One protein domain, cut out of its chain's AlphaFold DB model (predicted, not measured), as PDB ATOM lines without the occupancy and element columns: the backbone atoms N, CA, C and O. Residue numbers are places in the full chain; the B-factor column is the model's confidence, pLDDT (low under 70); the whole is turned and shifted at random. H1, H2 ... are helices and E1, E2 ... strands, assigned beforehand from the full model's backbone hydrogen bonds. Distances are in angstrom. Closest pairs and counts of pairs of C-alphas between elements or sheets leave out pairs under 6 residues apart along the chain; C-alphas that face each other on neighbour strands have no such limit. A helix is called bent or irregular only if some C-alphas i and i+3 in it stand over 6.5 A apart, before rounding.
ATOM      1  N   PHE A   6     162.590 178.419 139.703       94.88
ATOM      2  CA  PHE A   6     161.789 177.224 139.480       94.88
ATOM      3  C   PHE A   6     160.343 177.450 139.905       94.88
ATOM      4  O   PHE A   6     160.085 178.089 140.926       94.88
ATOM      5  N   ARG A   7     159.398 176.872 139.164       95.06
ATOM      6  CA  ARG A   7     157.982 176.787 139.557       95.06
ATOM      7  C   ARG A   7     157.366 175.467 139.114       95.06
ATOM      8  O   ARG A   7     157.850 174.832 138.181       95.06
ATOM      9  N   ILE A   8     156.268 175.065 139.748       94.12
ATOM     10  CA  ILE A   8     155.413 174.001 139.213       94.12
ATOM     11  C   ILE A   8     154.561 174.627 138.107       94.12
ATOM     12  O   ILE A   8     153.686 175.446 138.392       94.12
ATOM     13  N   GLY A   9     154.822 174.252 136.854       92.00
ATOM     14  CA  GLY A   9     154.054 174.720 135.700       92.00
ATOM     15  C   GLY A   9     152.713 173.999 135.587       92.00
ATOM     16  O   GLY A   9     151.660 174.622 135.464       92.00
ATOM     17  N   SER A  10     152.728 172.667 135.681       90.62
ATOM     18  CA  SER A  10     151.511 171.851 135.636       90.62
ATOM     19  C   SER A  10     151.689 170.488 136.295       90.62
ATOM     20  O   SER A  10     152.806 170.032 136.541       90.62
ATOM     21  N   VAL A  11     150.568 169.813 136.534       90.38
ATOM     22  CA  VAL A  11     150.519 168.399 136.911       90.38
ATOM     23  C   VAL A  11     149.730 167.653 135.849       90.38
ATOM     24  O   VAL A  11     148.690 168.128 135.390       90.38
ATOM     25  N   SER A  12     150.240 166.504 135.426       90.69
ATOM     26  CA  SER A  12     149.642 165.696 134.369       90.69
ATOM     27  C   SER A  12     149.756 164.203 134.675       90.69
ATOM     28  O   SER A  12     150.410 163.797 135.631       90.69
ATOM     29  N   GLY A  13     149.078 163.370 133.881       90.88
ATOM     30  CA  GLY A  13     149.200 161.910 133.987       90.88
ATOM     31  C   GLY A  13     148.700 161.315 135.306       90.88
ATOM     32  O   GLY A  13     149.168 160.249 135.693       90.88
ATOM     33  N   VAL A  14     147.780 161.991 135.999       91.50
ATOM     34  CA  VAL A  14     147.280 161.532 137.301       91.50
ATOM     35  C   VAL A  14     146.471 160.243 137.133       91.50
ATOM     36  O   VAL A  14     145.477 160.204 136.403       91.50
ATOM     37  N   SER A  15     146.892 159.187 137.824       92.56
ATOM     38  CA  SER A  15     146.200 157.900 137.871       92.56
ATOM     39  C   SER A  15     146.254 157.287 139.263       92.56
ATOM     40  O   SER A  15     147.202 157.502 140.017       92.56
ATOM     41  N   ILE A  16     145.214 156.534 139.614       91.44
ATOM     42  CA  ILE A  16     145.042 155.948 140.943       91.44
ATOM     43  C   ILE A  16     144.603 154.504 140.789       91.44
ATOM     44  O   ILE A  16     143.644 154.219 140.078       91.44
ATOM     45  N   GLY A  17     145.333 153.573 141.400       91.19
ATOM     46  CA  GLY A  17     145.098 152.143 141.204       91.19
ATOM     47  C   GLY A  17     145.206 151.698 139.740       91.19
ATOM     48  O   GLY A  17     144.641 150.664 139.388       91.19
ATOM     49  N   GLY A  18     145.889 152.479 138.891       90.81
ATOM     50  CA  GLY A  18     145.960 152.296 137.435       90.81
ATOM     51  C   GLY A  18     144.810 152.932 136.641       90.81
ATOM     52  O   GLY A  18     144.809 152.862 135.416       90.81
ATOM     53  N   VAL A  19     143.842 153.571 137.302       91.31
ATOM     54  CA  VAL A  19     142.711 154.251 136.658       91.31
ATOM     55  C   VAL A  19     143.034 155.727 136.455       91.31
ATOM     56  O   VAL A  19     143.413 156.418 137.399       91.31
ATOM     57  N   ASN A  20     142.850 156.239 135.236       90.06
ATOM     58  CA  ASN A  20     142.970 157.671 134.965       90.06
ATOM     59  C   ASN A  20     141.824 158.429 135.650       90.06
ATOM     60  O   ASN A  20     140.650 158.068 135.504       90.06
ATOM     61  N   VAL A  21     142.178 159.469 136.402       86.19
ATOM     62  CA  VAL A  21     141.220 160.261 137.180       86.19
ATOM     63  C   VAL A  21     140.903 161.613 136.552       86.19
ATOM     64  O   VAL A  21     139.983 162.279 137.005       86.19
ATOM     65  N   ARG A  22     141.593 162.022 135.481       84.25
ATOM     66  CA  ARG A  22     141.403 163.333 134.847       84.25
ATOM     67  C   ARG A  22     139.934 163.578 134.491       84.25
ATOM     68  O   ARG A  22     139.338 162.810 133.741       84.25
ATOM     69  N   GLY A  23     139.383 164.681 134.997       81.19
ATOM     70  CA  GLY A  23     137.991 165.073 134.754       81.19
ATOM     71  C   GLY A  23     136.948 164.271 135.541       81.19
ATOM     72  O   GLY A  23     135.758 164.489 135.335       81.19
ATOM     73  N   LYS A  24     137.368 163.371 136.440       85.25
ATOM     74  CA  LYS A  24     136.485 162.651 137.363       85.25
ATOM     75  C   LYS A  24     136.472 163.376 138.703       85.25
ATOM     76  O   LYS A  24     137.518 163.607 139.299       85.25
ATOM     77  N   SER A  25     135.280 163.718 139.168       79.94
ATOM     78  CA  SER A  25     135.037 164.516 140.380       79.94
ATOM     79  C   SER A  25     134.209 163.772 141.432       79.94
ATOM     80  O   SER A  25     134.177 164.154 142.598       79.94
ATOM     81  N   LYS A  26     133.530 162.697 141.023       81.75
ATOM     82  CA  LYS A  26     132.660 161.873 141.864       81.75
ATOM     83  C   LYS A  26     132.731 160.412 141.439       81.75
ATOM     84  O   LYS A  26     133.124 160.082 140.325       81.75
ATOM     85  N   VAL A  27     132.294 159.520 142.326       76.94
ATOM     86  CA  VAL A  27     132.325 158.061 142.105       76.94
ATOM     87  C   VAL A  27     131.546 157.645 140.850       76.94
ATOM     88  O   VAL A  27     131.948 156.723 140.152       76.94
ATOM     89  N   THR A  28     130.465 158.352 140.513       84.81
ATOM     90  CA  THR A  28     129.651 158.061 139.320       84.81
ATOM     91  C   THR A  28     130.346 158.393 137.998       84.81
ATOM     92  O   THR A  28     129.823 158.035 136.950       84.81
ATOM     93  N   ASP A  29     131.483 159.094 138.029       87.75
ATOM     94  CA  ASP A  29     132.262 159.409 136.825       87.75
ATOM     95  C   ASP A  29     133.173 158.234 136.414       87.75
ATOM     96  O   ASP A  29     133.798 158.263 135.352       87.75
ATOM     97  N   PHE A  30     133.268 157.193 137.250       88.38
ATOM     98  CA  PHE A  30     133.983 155.961 136.946       88.38
ATOM     99  C   PHE A  30     133.051 154.930 136.319       88.38
ATOM    100  O   PHE A  30     131.892 154.773 136.703       88.38
ATOM    101  N   SER A  31     133.594 154.159 135.383       91.94
ATOM    102  CA  SER A  31     132.924 152.966 134.879       91.94
ATOM    103  C   SER A  31     132.852 151.867 135.947       91.94
ATOM    104  O   SER A  31     133.561 151.880 136.961       91.94
ATOM    105  N   VAL A  32     132.012 150.860 135.700       92.00
ATOM    106  CA  VAL A  32     131.857 149.706 136.600       92.00
ATOM    107  C   VAL A  32     133.176 148.941 136.763       92.00
ATOM    108  O   VAL A  32     133.550 148.593 137.882       92.00
ATOM    109  N   SER A  33     133.917 148.714 135.675       92.94
ATOM    110  CA  SER A  33     135.200 147.999 135.714       92.94
ATOM    111  C   SER A  33     136.271 148.770 136.487       92.94
ATOM    112  O   SER A  33     136.988 148.179 137.292       92.94
ATOM    113  N   GLU A  34     136.346 150.090 136.306       92.19
ATOM    114  CA  GLU A  34     137.242 150.960 137.075       92.19
ATOM    115  C   GLU A  34     136.896 150.957 138.565       92.19
ATOM    116  O   GLU A  34     137.788 150.864 139.405       92.19
ATOM    117  N   THR A  35     135.604 150.997 138.899       90.38
ATOM    118  CA  THR A  35     135.132 150.941 140.288       90.38
ATOM    119  C   THR A  35     135.545 149.631 140.961       90.38
ATOM    120  O   THR A  35     136.064 149.650 142.075       90.38
ATOM    121  N   ILE A  36     135.383 148.492 140.276       91.94
ATOM    122  CA  ILE A  36     135.814 147.177 140.778       91.94
ATOM    123  C   ILE A  36     137.340 147.127 140.943       91.94
ATOM    124  O   ILE A  36     137.836 146.650 141.966       91.94
ATOM    125  N   ALA A  37     138.096 147.641 139.969       91.69
ATOM    126  CA  ALA A  37     139.554 147.693 140.047       91.69
ATOM    127  C   ALA A  37     140.021 148.513 141.262       91.69
ATOM    128  O   ALA A  37     140.851 148.041 142.041       91.69
ATOM    129  N   LEU A  38     139.443 149.699 141.470       90.50
ATOM    130  CA  LEU A  38     139.726 150.547 142.627       90.50
ATOM    131  C   LEU A  38     139.320 149.875 143.945       90.50
ATOM    132  O   LEU A  38     140.095 149.903 144.899       90.50
ATOM    133  N   ALA A  39     138.161 149.214 144.001       90.50
ATOM    134  CA  ALA A  39     137.709 148.497 145.193       90.50
ATOM    135  C   ALA A  39     138.694 147.393 145.613       90.50
ATOM    136  O   ALA A  39     139.039 147.295 146.790       90.50
ATOM    137  N   ASN A  40     139.223 146.618 144.661       92.56
ATOM    138  CA  ASN A  40     140.236 145.592 144.937       92.56
ATOM    139  C   ASN A  40     141.554 146.192 145.457       92.56
ATOM    140  O   ASN A  40     142.195 145.635 146.353       92.56
ATOM    141  N   ARG A  41     141.960 147.349 144.924       93.12
ATOM    142  CA  ARG A  41     143.145 148.100 145.374       93.12
ATOM    143  C   ARG A  41     142.974 148.633 146.798       93.12
ATOM    144  O   ARG A  41     143.881 148.515 147.619       93.12
ATOM    145  N   VAL A  42     141.785 149.135 147.118       91.88
ATOM    146  CA  VAL A  42     141.415 149.561 148.474       91.88
ATOM    147  C   VAL A  42     141.399 148.373 149.439       91.88
ATOM    148  O   VAL A  42     142.023 148.447 150.494       91.88
ATOM    149  N   ALA A  43     140.764 147.259 149.066       92.62
ATOM    150  CA  ALA A  43     140.681 146.055 149.895       92.62
ATOM    151  C   ALA A  43     142.061 145.448 150.207       92.62
ATOM    152  O   ALA A  43     142.286 144.948 151.305       92.62
ATOM    153  N   SER A  44     142.999 145.533 149.260       94.25
ATOM    154  CA  SER A  44     144.383 145.069 149.427       94.25
ATOM    155  C   SER A  44     145.321 146.107 150.060       94.25
ATOM    156  O   SER A  44     146.518 145.846 150.164       94.25
ATOM    157  N   LYS A  45     144.812 147.284 150.465       93.25
ATOM    158  CA  LYS A  45     145.615 148.427 150.948       93.25
ATOM    159  C   LYS A  45     146.774 148.807 150.008       93.25
ATOM    160  O   LYS A  45     147.817 149.316 150.424       93.25
ATOM    161  N   SER A  46     146.590 148.570 148.713       93.19
ATOM    162  CA  SER A  46     147.558 148.851 147.659       93.19
ATOM    163  C   SER A  46     146.892 149.759 146.643       93.19
ATOM    164  O   SER A  46     146.283 149.297 145.682       93.19
ATOM    165  N   LEU A  47     146.993 151.069 146.867       93.06
ATOM    166  CA  LEU A  47     146.408 152.102 146.021       93.06
ATOM    167  C   LEU A  47     147.511 153.034 145.501       93.06
ATOM    168  O   LEU A  47     147.718 154.114 146.059       93.06
ATOM    169  N   PRO A  48     148.243 152.615 144.449       94.44
ATOM    170  CA  PRO A  48     149.245 153.453 143.805       94.44
ATOM    171  C   PRO A  48     148.617 154.737 143.268       94.44
ATOM    172  O   PRO A  48     147.631 154.680 142.537       94.44
ATOM    173  N   LEU A  49     149.196 155.878 143.613       93.50
ATOM    174  CA  LEU A  49     148.976 157.164 142.975       93.50
ATOM    175  C   LEU A  49     150.188 157.443 142.088       93.50
ATOM    176  O   LEU A  49     151.313 157.473 142.582       93.50
ATOM    177  N   SER A  50     149.942 157.673 140.801       94.69
ATOM    178  CA  SER A  50     150.966 158.084 139.839       94.69
ATOM    179  C   SER A  50     150.618 159.448 139.266       94.69
ATOM    180  O   SER A  50     149.459 159.689 138.934       94.69
ATOM    181  N   LEU A  51     151.601 160.333 139.138       93.69
ATOM    182  CA  LEU A  51     151.443 161.647 138.511       93.69
ATOM    183  C   LEU A  51     152.789 162.175 138.006       93.69
ATOM    184  O   LEU A  51     153.847 161.824 138.532       93.69
ATOM    185  N   THR A  52     152.737 163.065 137.019       95.12
ATOM    186  CA  THR A  52     153.892 163.807 136.517       95.12
ATOM    187  C   THR A  52     153.798 165.262 136.959       95.12
ATOM    188  O   THR A  52     152.856 165.969 136.597       95.12
ATOM    189  N   VAL A  53     154.787 165.720 137.725       94.44
ATOM    190  CA  VAL A  53     154.960 167.129 138.093       94.44
ATOM    191  C   VAL A  53     155.863 167.783 137.055       94.44
ATOM    192  O   VAL A  53     157.029 167.422 136.931       94.44
ATOM    193  N   ASN A  54     155.336 168.740 136.298       95.31
ATOM    194  CA  ASN A  54     156.107 169.447 135.283       95.31
ATOM    195  C   ASN A  54     156.681 170.729 135.888       95.31
ATOM    196  O   ASN A  54     155.949 171.692 136.136       95.31
ATOM    197  N   ILE A  55     157.986 170.718 136.148       96.25
ATOM    198  CA  ILE A  55     158.718 171.864 136.684       96.25
ATOM    199  C   ILE A  55     159.160 172.760 135.538       96.25
ATOM    200  O   ILE A  55     159.617 172.291 134.503       96.25
ATOM    201  N   GLU A  56     159.034 174.056 135.738       96.62
ATOM    202  CA  GLU A  56     159.534 175.085 134.846       96.62
ATOM    203  C   GLU A  56     160.777 175.714 135.459       96.62
ATOM    204  O   GLU A  56     160.704 176.266 136.556       96.62
ATOM    205  N   ALA A  57     161.906 175.627 134.757       96.12
ATOM    206  CA  ALA A  57     163.169 176.242 135.137       96.12
ATOM    207  C   ALA A  57     163.451 177.445 134.230       96.12
ATOM    208  O   ALA A  57     163.604 177.283 133.021       96.12
ATOM    209  N   ARG A  58     163.532 178.644 134.809       95.50
ATOM    210  CA  ARG A  58     163.809 179.900 134.108       95.50
ATOM    211  C   ARG A  58     165.176 180.424 134.503       95.50
ATOM    212  O   ARG A  58     165.427 180.666 135.682       95.50
ATOM    213  N   ASN A  59     166.043 180.649 133.526       94.56
ATOM    214  CA  ASN A  59     167.344 181.266 133.757       94.56
ATOM    215  C   ASN A  59     167.285 182.767 133.407       94.56
ATOM    216  O   ASN A  59     167.297 183.115 132.228       94.56
ATOM    217  N   PRO A  60     167.232 183.673 134.403       93.31
ATOM    218  CA  PRO A  60     167.083 185.112 134.173       93.31
ATOM    219  C   PRO A  60     168.405 185.816 133.815       93.31
ATOM    220  O   PRO A  60     168.473 187.046 133.860       93.31
ATOM    221  N   ASN A  61     169.485 185.068 133.569       91.38
ATOM    222  CA  ASN A  61     170.779 185.634 133.208       91.38
ATOM    223  C   ASN A  61     170.851 185.902 131.703       91.38
ATOM    224  O   ASN A  61     170.413 185.086 130.899       91.38
ATOM    225  N   GLU A  62     171.460 187.023 131.331       89.94
ATOM    226  CA  GLU A  62     171.674 187.417 129.939       89.94
ATOM    227  C   GLU A  62     173.061 186.993 129.456       89.94
ATOM    228  O   GLU A  62     174.014 186.933 130.236       89.94
ATOM    229  N   SER A  63     173.188 186.745 128.152       87.00
ATOM    230  CA  SER A  63     174.507 186.661 127.521       87.00
ATOM    231  C   SER A  63     174.956 188.063 127.133       87.00
ATOM    232  O   SER A  63     174.239 188.777 126.437       87.00
ATOM    233  N   VAL A  64     176.149 188.463 127.573       82.56
ATOM    234  CA  VAL A  64     176.700 189.795 127.299       82.56
ATOM    235  C   VAL A  64     177.927 189.653 126.409       82.56
ATOM    236  O   VAL A  64     178.860 188.914 126.733       82.56
ATOM    237  N   GLN A  65     177.934 190.381 125.293       79.44
ATOM    238  CA  GLN A  65     179.085 190.510 124.403       79.44
ATOM    239  C   GLN A  65     179.320 191.995 124.108       79.44
ATOM    240  O   GLN A  65     178.508 192.639 123.449       79.44
ATOM    241  N   ASN A  72     178.813 184.096 128.675       83.12
ATOM    242  CA  ASN A  72     177.655 183.297 128.289       83.12
ATOM    243  C   ASN A  72     176.698 183.242 129.488       83.12
ATOM    244  O   ASN A  72     177.090 182.892 130.589       83.12
ATOM    245  N   GLY A  73     175.441 183.637 129.311       88.56
ATOM    246  CA  GLY A  73     174.453 183.611 130.395       88.56
ATOM    247  C   GLY A  73     173.909 182.209 130.682       88.56
ATOM    248  O   GLY A  73     172.939 182.074 131.417       88.56
ATOM    249  N   ILE A  74     174.475 181.176 130.052       93.31
ATOM    250  CA  ILE A  74     173.959 179.808 130.066       93.31
ATOM    251  C   ILE A  74     174.227 179.177 131.433       93.31
ATOM    252  O   ILE A  74     175.314 179.302 132.002       93.31
ATOM    253  N   ALA A  75     173.232 178.458 131.937       95.00
ATOM    254  CA  ALA A  75     173.353 177.612 133.112       95.00
ATOM    255  C   ALA A  75     173.090 176.148 132.730       95.00
ATOM    256  O   ALA A  75     172.435 175.854 131.731       95.00
ATOM    257  N   THR A  76     173.610 175.211 133.514       96.44
ATOM    258  CA  THR A  76     173.402 173.773 133.334       96.44
ATOM    259  C   THR A  76     172.949 173.167 134.648       96.44
ATOM    260  O   THR A  76     173.688 173.191 135.627       96.44
ATOM    261  N   LEU A  77     171.762 172.570 134.675       96.62
ATOM    262  CA  LEU A  77     171.349 171.732 135.792       96.62
ATOM    263  C   LEU A  77     172.060 170.381 135.695       96.62
ATOM    264  O   LEU A  77     171.819 169.604 134.771       96.62
ATOM    265  N   ARG A  78     172.964 170.121 136.641       96.50
ATOM    266  CA  ARG A  78     173.749 168.882 136.740       96.50
ATOM    267  C   ARG A  78     173.005 167.796 137.491       96.50
ATOM    268  O   ARG A  78     173.030 166.644 137.074       96.50
ATOM    269  N   SER A  79     172.325 168.167 138.567       96.50
ATOM    270  CA  SER A  79     171.456 167.265 139.314       96.50
ATOM    271  C   SER A  79     170.425 168.049 140.111       96.50
ATOM    272  O   SER A  79     170.647 169.209 140.444       96.50
ATOM    273  N   MET A  80     169.312 167.417 140.465       96.31
ATOM    274  CA  MET A  80     168.358 167.977 141.419       96.31
ATOM    275  C   MET A  80     167.847 166.876 142.329       96.31
ATOM    276  O   MET A  80     167.080 166.025 141.883       96.31
ATOM    277  N   GLU A  81     168.246 166.893 143.597       96.81
ATOM    278  CA  GLU A  81     167.544 166.094 144.602       96.81
ATOM    279  C   GLU A  81     166.187 166.735 144.855       96.81
ATOM    280  O   GLU A  81     166.096 167.952 145.018       96.81
ATOM    281  N   TRP A  82     165.132 165.944 144.937       97.25
ATOM    282  CA  TRP A  82     163.787 166.464 145.124       97.25
ATOM    283  C   TRP A  82     162.971 165.569 146.042       97.25
ATOM    284  O   TRP A  82     163.220 164.370 146.167       97.25
ATOM    285  N   ARG A  83     161.975 166.176 146.678       97.94
ATOM    286  CA  ARG A  83     160.966 165.515 147.494       97.94
ATOM    287  C   ARG A  83     159.623 166.167 147.219       97.94
ATOM    288  O   ARG A  83     159.492 167.385 147.316       97.94
ATOM    289  N   LEU A  84     158.642 165.360 146.840       96.94
ATOM    290  CA  LEU A  84     157.275 165.810 146.642       96.94
ATOM    291  C   LEU A  84     156.584 165.911 148.001       96.94
ATOM    292  O   LEU A  84     156.649 164.990 148.816       96.94
ATOM    293  N   LEU A  85     155.944 167.051 148.242       96.06
ATOM    294  CA  LEU A  85     155.094 167.290 149.394       96.06
ATOM    295  C   LEU A  85     153.671 167.545 148.902       96.06
ATOM    296  O   LEU A  85     153.446 168.358 147.999       96.06
ATOM    297  N   ILE A  86     152.715 166.872 149.532       93.44
ATOM    298  CA  ILE A  86     151.282 167.071 149.321       93.44
ATOM    299  C   ILE A  86     150.696 167.531 150.650       93.44
ATOM    300  O   ILE A  86     150.783 166.809 151.640       93.44
ATOM    301  N   ASP A  87     150.136 168.740 150.693       92.44
ATOM    302  CA  ASP A  87     149.672 169.381 151.934       92.44
ATOM    303  C   ASP A  87     150.750 169.426 153.023       92.44
ATOM    304  O   ASP A  87     150.490 169.187 154.199       92.44
ATOM    305  N   GLY A  88     151.996 169.672 152.612       93.69
ATOM    306  CA  GLY A  88     153.158 169.674 153.503       93.69
ATOM    307  C   GLY A  88     153.629 168.286 153.952       93.69
ATOM    308  O   GLY A  88     154.687 168.193 154.569       93.69
ATOM    309  N   VAL A  89     152.910 167.207 153.619       95.06
ATOM    310  CA  VAL A  89     153.303 165.831 153.947       95.06
ATOM    311  C   VAL A  89     154.299 165.319 152.903       95.06
ATOM    312  O   VAL A  89     153.947 165.270 151.719       95.06
ATOM    313  N   PRO A  90     155.523 164.919 153.293       96.44
ATOM    314  CA  PRO A  90     156.472 164.298 152.376       96.44
ATOM    315  C   PRO A  90     155.955 162.957 151.845       96.44
ATOM    316  O   PRO A  90     155.531 162.111 152.627       96.44
ATOM    317  N   THR A  91     156.014 162.751 150.527       95.81
ATOM    318  CA  THR A  91     155.512 161.527 149.881       95.81
ATOM    319  C   THR A  91     156.639 160.666 149.319       95.81
ATOM    320  O   THR A  91     156.942 159.601 149.845       95.81
ATOM    321  N   ILE A  92     157.285 161.139 148.258       97.12
ATOM    322  CA  ILE A  92     158.334 160.437 147.519       97.12
ATOM    323  C   ILE A  92     159.465 161.403 147.185       97.12
ATOM    324  O   ILE A  92     159.252 162.606 147.024       97.12
ATOM    325  N   SER A  93     160.678 160.875 147.090       97.75
ATOM    326  CA  SER A  93     161.881 161.622 146.737       97.75
ATOM    327  C   SER A  93     162.663 160.931 145.634       97.75
ATOM    328  O   SER A  93     162.580 159.715 145.469       97.75
ATOM    329  N   GLY A  94     163.482 161.699 144.929       97.62
ATOM    330  CA  GLY A  94     164.369 161.182 143.902       97.62
ATOM    331  C   GLY A  94     165.453 162.179 143.531       97.62
ATOM    332  O   GLY A  94     165.620 163.220 144.169       97.62
ATOM    333  N   VAL A  95     166.196 161.847 142.477       97.00
ATOM    334  CA  VAL A  95     167.239 162.707 141.922       97.00
ATOM    335  C   VAL A  95     167.063 162.781 140.415       97.00
ATOM    336  O   VAL A  95     167.038 161.754 139.742       97.00
ATOM    337  N   ILE A  96     166.947 163.992 139.880       95.94
ATOM    338  CA  ILE A  96     167.077 164.230 138.441       95.94
ATOM    339  C   ILE A  96     168.564 164.301 138.129       95.94
ATOM    340  O   ILE A  96     169.289 165.044 138.790       95.94
ATOM    341  N   GLN A  97     169.003 163.548 137.128       95.50
ATOM    342  CA  GLN A  97     170.361 163.615 136.600       95.50
ATOM    343  C   GLN A  97     170.352 164.466 135.329       95.50
ATOM    344  O   GLN A  97     169.512 164.271 134.452       95.50
ATOM    345  N   GLY A  98     171.256 165.437 135.266       93.19
ATOM    346  CA  GLY A  98     171.504 166.238 134.075       93.19
ATOM    347  C   GLY A  98     172.478 165.554 133.103       93.19
ATOM    348  O   GLY A  98     172.718 164.351 133.205       93.19
ATOM    349  N   PRO A  99     173.090 166.314 132.176       96.00
ATOM    350  CA  PRO A  99     172.991 167.766 132.042       96.00
ATOM    351  C   PRO A  99     171.666 168.211 131.408       96.00
ATOM    352  O   PRO A  99     171.257 167.683 130.379       96.00
ATOM    353  N   ILE A 100     171.028 169.226 131.991       97.12
ATOM    354  CA  ILE A 100     169.912 169.956 131.374       97.12
ATOM    355  C   ILE A 100     170.370 171.395 131.143       97.12
ATOM    356  O   ILE A 100     170.660 172.122 132.097       97.12
ATOM    357  N   THR A 101     170.456 171.798 129.878       96.75
ATOM    358  CA  THR A 101     170.837 173.161 129.491       96.75
ATOM    359  C   THR A 101     169.703 174.130 129.795       96.75
ATOM    360  O   THR A 101     168.559 173.889 129.420       96.75
ATOM    361  N   LEU A 102     170.038 175.244 130.439       96.31
ATOM    362  CA  LEU A 102     169.142 176.345 130.763       96.31
ATOM    363  C   LEU A 102     169.613 177.586 129.984       96.31
ATOM    364  O   LEU A 102     170.587 178.233 130.398       96.31
ATOM    365  N   PRO A 103     168.981 177.896 128.834       95.19
ATOM    366  CA  PRO A 103     169.379 179.008 127.976       95.19
ATOM    367  C   PRO A 103     169.386 180.346 128.718       95.19
ATOM    368  O   PRO A 103     168.662 180.531 129.689       95.19
ATOM    369  N   ALA A 104     170.222 181.279 128.269       92.00
ATOM    370  CA  ALA A 104     170.179 182.661 128.744       92.00
ATOM    371  C   ALA A 104     168.910 183.378 128.234       92.00
ATOM    372  O   ALA A 104     168.257 182.896 127.312       92.00
ATOM    373  N   GLY A 105     168.599 184.555 128.776       88.94
ATOM    374  CA  GLY A 105     167.542 185.426 128.245       88.94
ATOM    375  C   GLY A 105     166.149 185.182 128.823       88.94
ATOM    376  O   GLY A 105     165.156 185.638 128.262       88.94
ATOM    377  N   GLY A 106     166.040 184.451 129.939       88.81
ATOM    378  CA  GLY A 106     164.763 184.249 130.627       88.81
ATOM    379  C   GLY A 106     163.855 183.190 130.002       88.81
ATOM    380  O   GLY A 106     162.698 183.075 130.412       88.81
ATOM    381  N   GLU A 107     164.357 182.396 129.053       90.06
ATOM    382  CA  GLU A 107     163.625 181.245 128.529       90.06
ATOM    383  C   GLU A 107     163.360 180.207 129.627       90.06
ATOM    384  O   GLU A 107     164.136 180.036 130.576       90.06
ATOM    385  N   THR A 108     162.228 179.518 129.495       93.88
ATOM    386  CA  THR A 108     161.801 178.486 130.438       93.88
ATOM    387  C   THR A 108     161.978 177.101 129.832       93.88
ATOM    388  O   THR A 108     161.496 176.826 128.737       93.88
ATOM    389  N   VAL A 109     162.625 176.212 130.582       97.00
ATOM    390  CA  VAL A 109     162.801 174.799 130.243       97.00
ATOM    391  C   VAL A 109     161.873 173.951 131.106       97.00
ATOM    392  O   VAL A 109     161.857 174.081 132.331       97.00
ATOM    393  N   MET A 110     161.109 173.066 130.466       96.81
ATOM    394  CA  MET A 110     160.231 172.108 131.144       96.81
ATOM    395  C   MET A 110     161.016 170.867 131.583       96.81
ATOM    396  O   MET A 110     161.667 170.219 130.766       96.81
ATOM    397  N   ILE A 111     160.892 170.495 132.854       97.38
ATOM    398  CA  ILE A 111     161.520 169.324 133.468       97.38
ATOM    399  C   ILE A 111     160.408 168.442 134.069       97.38
ATOM    400  O   ILE A 111     159.902 168.748 135.154       97.38
ATOM    401  N   PRO A 112     159.979 167.370 133.378       96.94
ATOM    402  CA  PRO A 112     158.942 166.473 133.881       96.94
ATOM    403  C   PRO A 112     159.497 165.514 134.943       96.94
ATOM    404  O   PRO A 112     160.526 164.872 134.739       96.94
ATOM    405  N   ILE A 113     158.784 165.375 136.063       96.62
ATOM    406  CA  ILE A 113     159.099 164.435 137.145       96.62
ATOM    407  C   ILE A 113     157.937 163.460 137.294       96.62
ATOM    408  O   ILE A 113     156.899 163.807 137.858       96.62
ATOM    409  N   SER A 114     158.104 162.240 136.787       95.94
ATOM    410  CA  SER A 114     157.136 161.160 136.985       95.94
ATOM    411  C   SER A 114     157.331 160.515 138.350       95.94
ATOM    412  O   SER A 114     158.447 160.180 138.744       95.94
ATOM    413  N   THR A 115     156.231 160.352 139.073       95.31
ATOM    414  CA  THR A 115     156.217 159.825 140.437       95.31
ATOM    415  C   THR A 115     155.146 158.757 140.574       95.31
ATOM    416  O   THR A 115     154.097 158.851 139.936       95.31
ATOM    417  N   GLU A 116     155.412 157.765 141.420       95.62
ATOM    418  CA  GLU A 116     154.454 156.732 141.803       95.62
ATOM    419  C   GLU A 116     154.693 156.335 143.263       95.62
ATOM    420  O   GLU A 116     155.823 156.051 143.655       95.62
ATOM    421  N   PHE A 117     153.641 156.324 144.080       95.62
ATOM    422  CA  PHE A 117     153.704 155.868 145.471       95.62
ATOM    423  C   PHE A 117     152.350 155.330 145.945       95.62
ATOM    424  O   PHE A 117     151.304 155.692 145.414       95.62
ATOM    425  N   ASN A 118     152.340 154.467 146.964       95.25
ATOM    426  CA  ASN A 118     151.097 153.939 147.530       95.25
ATOM    427  C   ASN A 118     150.463 154.945 148.505       95.25
ATOM    428  O   ASN A 118     151.091 155.322 149.494       95.25
ATOM    429  N   LEU A 119     149.203 155.331 148.271       94.12
ATOM    430  CA  LEU A 119     148.473 156.268 149.131       94.12
ATOM    431  C   LEU A 119     148.352 155.772 150.574       94.12
ATOM    432  O   LEU A 119     148.546 156.557 151.499       94.12
ATOM    433  N   PHE A 120     148.096 154.476 150.773       94.88
ATOM    434  CA  PHE A 120     147.985 153.901 152.116       94.88
ATOM    435  C   PHE A 120     149.279 154.031 152.920       94.88
ATOM    436  O   PHE A 120     149.229 154.192 154.128       94.88
ATOM    437  N   SER A 121     150.442 154.021 152.268       94.50
ATOM    438  CA  SER A 121     151.724 154.107 152.971       94.50
ATOM    439  C   SER A 121     151.991 155.480 153.597       94.50
ATOM    440  O   SER A 121     152.863 155.577 154.453       94.50
ATOM    441  N   ILE A 122     151.282 156.529 153.168       94.75
ATOM    442  CA  ILE A 122     151.543 157.917 153.591       94.75
ATOM    443  C   ILE A 122     150.296 158.584 154.189       94.75
ATOM    444  O   ILE A 122     150.408 159.421 155.078       94.75
ATOM    445  N   PHE A 123     149.099 158.225 153.718       94.81
ATOM    446  CA  PHE A 123     147.849 158.923 154.031       94.81
ATOM    447  C   PHE A 123     146.786 158.038 154.695       94.81
ATOM    448  O   PHE A 123     145.621 158.437 154.733       94.81
ATOM    449  N   GLU A 124     147.146 156.869 155.244       93.00
ATOM    450  CA  GLU A 124     146.187 155.986 155.938       93.00
ATOM    451  C   GLU A 124     145.433 156.714 157.066       93.00
ATOM    452  O   GLU A 124     144.221 156.544 157.198       93.00
ATOM    453  N   GLU A 125     146.100 157.616 157.793       92.75
ATOM    454  CA  GLU A 125     145.497 158.425 158.864       92.75
ATOM    455  C   GLU A 125     144.370 159.357 158.384       92.75
ATOM    456  O   GLU A 125     143.491 159.723 159.163       92.75
ATOM    457  N   ARG A 126     144.337 159.716 157.090       91.00
ATOM    458  CA  ARG A 126     143.247 160.517 156.502       91.00
ATOM    459  C   ARG A 126     141.967 159.699 156.278       91.00
ATOM    460  O   ARG A 126     140.927 160.267 155.934       91.00
ATOM    461  N   GLY A 127     142.034 158.376 156.431       91.44
ATOM    462  CA  GLY A 127     140.950 157.451 156.127       91.44
ATOM    463  C   GLY A 127     140.591 157.400 154.636       91.44
ATOM    464  O   GLY A 127     141.086 158.166 153.806       91.44
ATOM    465  N   TYR A 128     139.684 156.488 154.275       88.06
ATOM    466  CA  TYR A 128     139.293 156.272 152.875       88.06
ATOM    467  C   TYR A 128     138.692 157.521 152.220       88.06
ATOM    468  O   TYR A 128     139.039 157.849 151.088       88.06
ATOM    469  N   ALA A 129     137.826 158.242 152.938       86.38
ATOM    470  CA  ALA A 129     137.209 159.465 152.431       86.38
ATOM    471  C   ALA A 129     138.245 160.576 152.188       86.38
ATOM    472  O   ALA A 129     138.174 161.270 151.175       86.38
ATOM    473  N   GLY A 130     139.238 160.719 153.074       89.00
ATOM    474  CA  GLY A 130     140.309 161.700 152.910       89.00
ATOM    475  C   GLY A 130     141.240 161.369 151.744       89.00
ATOM    476  O   GLY A 130     141.588 162.261 150.971       89.00
ATOM    477  N   MET A 131     141.582 160.090 151.555       89.06
ATOM    478  CA  MET A 131     142.345 159.646 150.381       89.06
ATOM    479  C   MET A 131     141.560 159.832 149.075       89.06
ATOM    480  O   MET A 131     142.139 160.261 148.080       89.06
ATOM    481  N   ALA A 132     140.247 159.580 149.076       82.62
ATOM    482  CA  ALA A 132     139.386 159.854 147.924       82.62
ATOM    483  C   ALA A 132     139.302 161.359 147.614       82.62
ATOM    484  O   ALA A 132     139.374 161.751 146.454       82.62
ATOM    485  N   LYS A 133     139.213 162.223 148.631       86.56
ATOM    486  CA  LYS A 133     139.264 163.677 148.428       86.56
ATOM    487  C   LYS A 133     140.591 164.106 147.799       86.56
ATOM    488  O   LYS A 133     140.574 164.808 146.797       86.56
ATOM    489  N   LEU A 134     141.723 163.638 148.337       88.25
ATOM    490  CA  LEU A 134     143.051 163.913 147.777       88.25
ATOM    491  C   LEU A 134     143.137 163.489 146.304       88.25
ATOM    492  O   LEU A 134     143.584 164.256 145.455       88.25
ATOM    493  N   ALA A 135     142.669 162.278 146.009       80.75
ATOM    494  CA  ALA A 135     142.586 161.731 144.665       80.75
ATOM    495  C   ALA A 135     141.833 162.654 143.691       80.75
ATOM    496  O   ALA A 135     142.348 162.960 142.617       80.75
ATOM    497  N   PHE A 136     140.642 163.118 144.077       82.25
ATOM    498  CA  PHE A 136     139.827 164.017 143.258       82.25
ATOM    499  C   PHE A 136     140.444 165.407 143.102       82.25
ATOM    500  O   PHE A 136     140.453 165.948 142.001       82.25
ATOM    501  N   SER A 137     141.026 165.967 144.162       86.88
ATOM    502  CA  SER A 137     141.698 167.266 144.079       86.88
ATOM    503  C   SER A 137     142.942 167.218 143.184       86.88
ATOM    504  O   SER A 137     143.218 168.175 142.473       86.88
ATOM    505  N   LEU A 138     143.675 166.098 143.149       81.81
ATOM    506  CA  LEU A 138     144.787 165.898 142.205       81.81
ATOM    507  C   LEU A 138     144.303 165.736 140.760       81.81
ATOM    508  O   LEU A 138     145.013 166.091 139.820       81.81
ATOM    509  N   ALA A 139     143.113 165.166 140.583       77.75
ATOM    510  CA  ALA A 139     142.503 164.912 139.288       77.75
ATOM    511  C   ALA A 139     141.967 166.171 138.592       77.75
ATOM    512  O   ALA A 139     141.795 166.161 137.367       77.75
ATOM    513  N   ASP A 140     141.701 167.222 139.368       80.44
ATOM    514  CA  ASP A 140     141.283 168.534 138.899       80.44
ATOM    515  C   ASP A 140     142.484 169.501 138.856       80.44
ATOM    516  O   ASP A 140     142.909 170.022 139.890       80.44
ATOM    517  N   PRO A 141     143.027 169.812 137.663       68.06
ATOM    518  CA  PRO A 141     144.148 170.738 137.520       68.06
ATOM    519  C   PRO A 141     143.858 172.158 138.032       68.06
ATOM    520  O   PRO A 141     144.807 172.919 138.244       68.06
ATOM    521  N   GLY A 142     142.584 172.533 138.186       70.75
ATOM    522  CA  GLY A 142     142.144 173.821 138.719       70.75
ATOM    523  C   GLY A 142     141.955 173.839 140.236       70.75
ATOM    524  O   GLY A 142     141.849 174.925 140.803       70.75
ATOM    525  N   SER A 143     141.956 172.677 140.898       78.00
ATOM    526  CA  SER A 143     141.705 172.595 142.334       78.00
ATOM    527  C   SER A 143     142.780 173.335 143.132       78.00
ATOM    528  O   SER A 143     143.984 173.239 142.866       78.00
ATOM    529  N   THR A 144     142.319 174.080 144.133       77.56
ATOM    530  CA  THR A 144     143.136 174.745 145.154       77.56
ATOM    531  C   THR A 144     142.998 174.074 146.522       77.56
ATOM    532  O   THR A 144     143.583 174.546 147.493       77.56
ATOM    533  N   ASP A 145     142.252 172.965 146.599       84.69
ATOM    534  CA  ASP A 145     141.983 172.238 147.846       84.69
ATOM    535  C   ASP A 145     143.211 171.504 148.384       84.69
ATOM    536  O   ASP A 145     143.242 171.126 149.555       84.69
ATOM    537  N   ILE A 146     144.196 171.274 147.515       87.25
ATOM    538  CA  ILE A 146     145.457 170.625 147.848       87.25
ATOM    539  C   ILE A 146     146.624 171.520 147.469       87.25
ATOM    540  O   ILE A 146     146.621 172.202 146.439       87.25
ATOM    541  N   SER A 147     147.667 171.477 148.286       89.81
ATOM    542  CA  SER A 147     148.918 172.168 147.997       89.81
ATOM    543  C   SER A 147     149.978 171.175 147.542       89.81
ATOM    544  O   SER A 147     150.306 170.213 148.235       89.81
ATOM    545  N   LEU A 148     150.525 171.425 146.356       92.00
ATOM    546  CA  LEU A 148     151.667 170.691 145.828       92.00
ATOM    547  C   LEU A 148     152.910 171.556 145.949       92.00
ATOM    548  O   LEU A 148     152.945 172.683 145.452       92.00
ATOM    549  N   THR A 149     153.918 171.009 146.620       95.19
ATOM    550  CA  THR A 149     155.219 171.649 146.798       95.19
ATOM    551  C   THR A 149     156.307 170.653 146.439       95.19
ATOM    552  O   THR A 149     156.247 169.493 146.843       95.19
ATOM    553  N   LEU A 150     157.312 171.095 145.691       96.19
ATOM    554  CA  LEU A 150     158.532 170.327 145.487       96.19
ATOM    555  C   LEU A 150     159.640 170.947 146.337       96.19
ATOM    556  O   LEU A 150     160.034 172.088 146.118       96.19
ATOM    557  N   ASP A 151     160.125 170.192 147.310       96.62
ATOM    558  CA  ASP A 151     161.302 170.539 148.099       96.62
ATOM    559  C   ASP A 151     162.542 170.030 147.358       96.62
ATOM    560  O   ASP A 151     162.757 168.818 147.259       96.62
ATOM    561  N   ALA A 152     163.344 170.937 146.805       96.12
ATOM    562  CA  ALA A 152     164.397 170.616 145.850       96.12
ATOM    563  C   ALA A 152     165.760 171.207 146.226       96.12
ATOM    564  O   ALA A 152     165.861 172.298 146.773       96.12
ATOM    565  N   LYS A 153     166.829 170.502 145.862       95.69
ATOM    566  CA  LYS A 153     168.217 170.952 145.966       95.69
ATOM    567  C   LYS A 153     168.868 170.872 144.585       95.69
ATOM    568  O   LYS A 153     169.356 169.801 144.207       95.69
ATOM    569  N   PRO A 154     168.805 171.953 143.790       95.50
ATOM    570  CA  PRO A 154     169.412 171.980 142.470       95.50
ATOM    571  C   PRO A 154     170.932 172.158 142.575       95.50
ATOM    572  O   PRO A 154     171.440 172.913 143.398       95.50
ATOM    573  N   ASN A 155     171.654 171.472 141.699       95.12
ATOM    574  CA  ASN A 155     173.073 171.664 141.443       95.12
ATOM    575  C   ASN A 155     173.211 172.288 140.054       95.12
ATOM    576  O   ASN A 155     173.054 171.602 139.039       95.12
ATOM    577  N   ILE A 156     173.433 173.598 140.022       95.12
ATOM    578  CA  ILE A 156     173.541 174.378 138.792       95.12
ATOM    579  C   ILE A 156     175.007 174.725 138.551       95.12
ATOM    580  O   ILE A 156     175.683 175.251 139.428       95.12
ATOM    581  N   GLU A 157     175.482 174.492 137.336       94.19
ATOM    582  CA  GLU A 157     176.780 174.952 136.864       94.19
ATOM    583  C   GLU A 157     176.619 176.106 135.880       94.19
ATOM    584  O   GLU A 157     175.676 176.155 135.089       94.19
TER     585      GLU A 157
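AT A GLANCE: This is residues 6 to 65 and 72 to 157 of the 177 residues of an uncharacterized protein of Chlorobi bacterium (UniProt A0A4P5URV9). A long, narrow sandwich of two twisted three-stranded sheets, partly face to face with their strands crossed, makes the body, and H1 and H2 are gathered at one end of it. The cut in the printed part, between residues 65 and 72, lies toward the opposite end of the sandwich from H1 and H2. The printed part has 146 residues, with six named strands and two named helices in the order E1 H1 E2 E3 E4 E5 H2 E6, a mixed class. Both sheets, E1 - E2 - E5 and E4 - E3 - E6, are antiparallel. The whole is a rod of 63 by 25 by 23 A, only just loose and close to compact, with a radius of gyration of the C-alphas of 18.0 A.

IN THESE COORDINATES: Find C-alpha 6 at (161.789, 177.224, 139.480); from there E1, residues 6 to 16, runs 27.1 A, bending by 57 degrees at residue 13. In the same sheet are E2, residues 48 to 58, 31.7 A, and E5, residues 108 to 118, 31.8 A. In the other sheet look for E4, residues 89 to 102, 30.0 A, which bends by 90 degrees at residue 99, and E3, residues 75 to 86, 29.3 A, which bends by 73 degrees at residue 78. E6, residues 148 to 157, 27.0 A, ends at C-alpha 157, (176.780, 174.952, 136.864). H1 is residues 32 to 43, 16.4 A. H2 is residues 120 to 139, 17.8 A; it is irregular, C-alphas 125 and 128 being 8.9 A apart, with a kink of 117 degrees near residue 128.

HOW THE PARTS SIT: Start at E2, the inner strand: N 52 and O 12 of E1 are 2.8 A apart, and N 53 and O 113 of E5 2.9 A. In the other sheet, N 82 of E3 and O 94 of E4 are 2.9 A apart in a hairpin, and N 83 and O 151 of E6 2.8 A. The sheets form a sandwich, two sheets face to face, with strands at 42 degrees. H2 is on both sheets, at heights of 9.9 A and 11.6 A; with E1 E2 E5 it makes two layers, a helix on one face of a sheet. Its closest C-alphas to E1 are Ala 139 and Val 14, 6.2 A. H1 only grazes that sheet with residues 37 to 42. H1 and H2 are only just apart, closest at 8.3 A. Every O i to N i+4 pair is within hydrogen-bond range in H1, and 10 of 16 in H2.

THE WHOLE: The C-alphas of Ala 43 and Gln 65, the two farthest apart, are 64.0 A apart. Residues 66 to 71 are not printed, and the gap from C-alpha 65 to C-alpha 72 is 8.3 A. The link from E1 to H1, 15 residues, is long. Mean pLDDT of the printed part is 91.5; residue 141 is under 70.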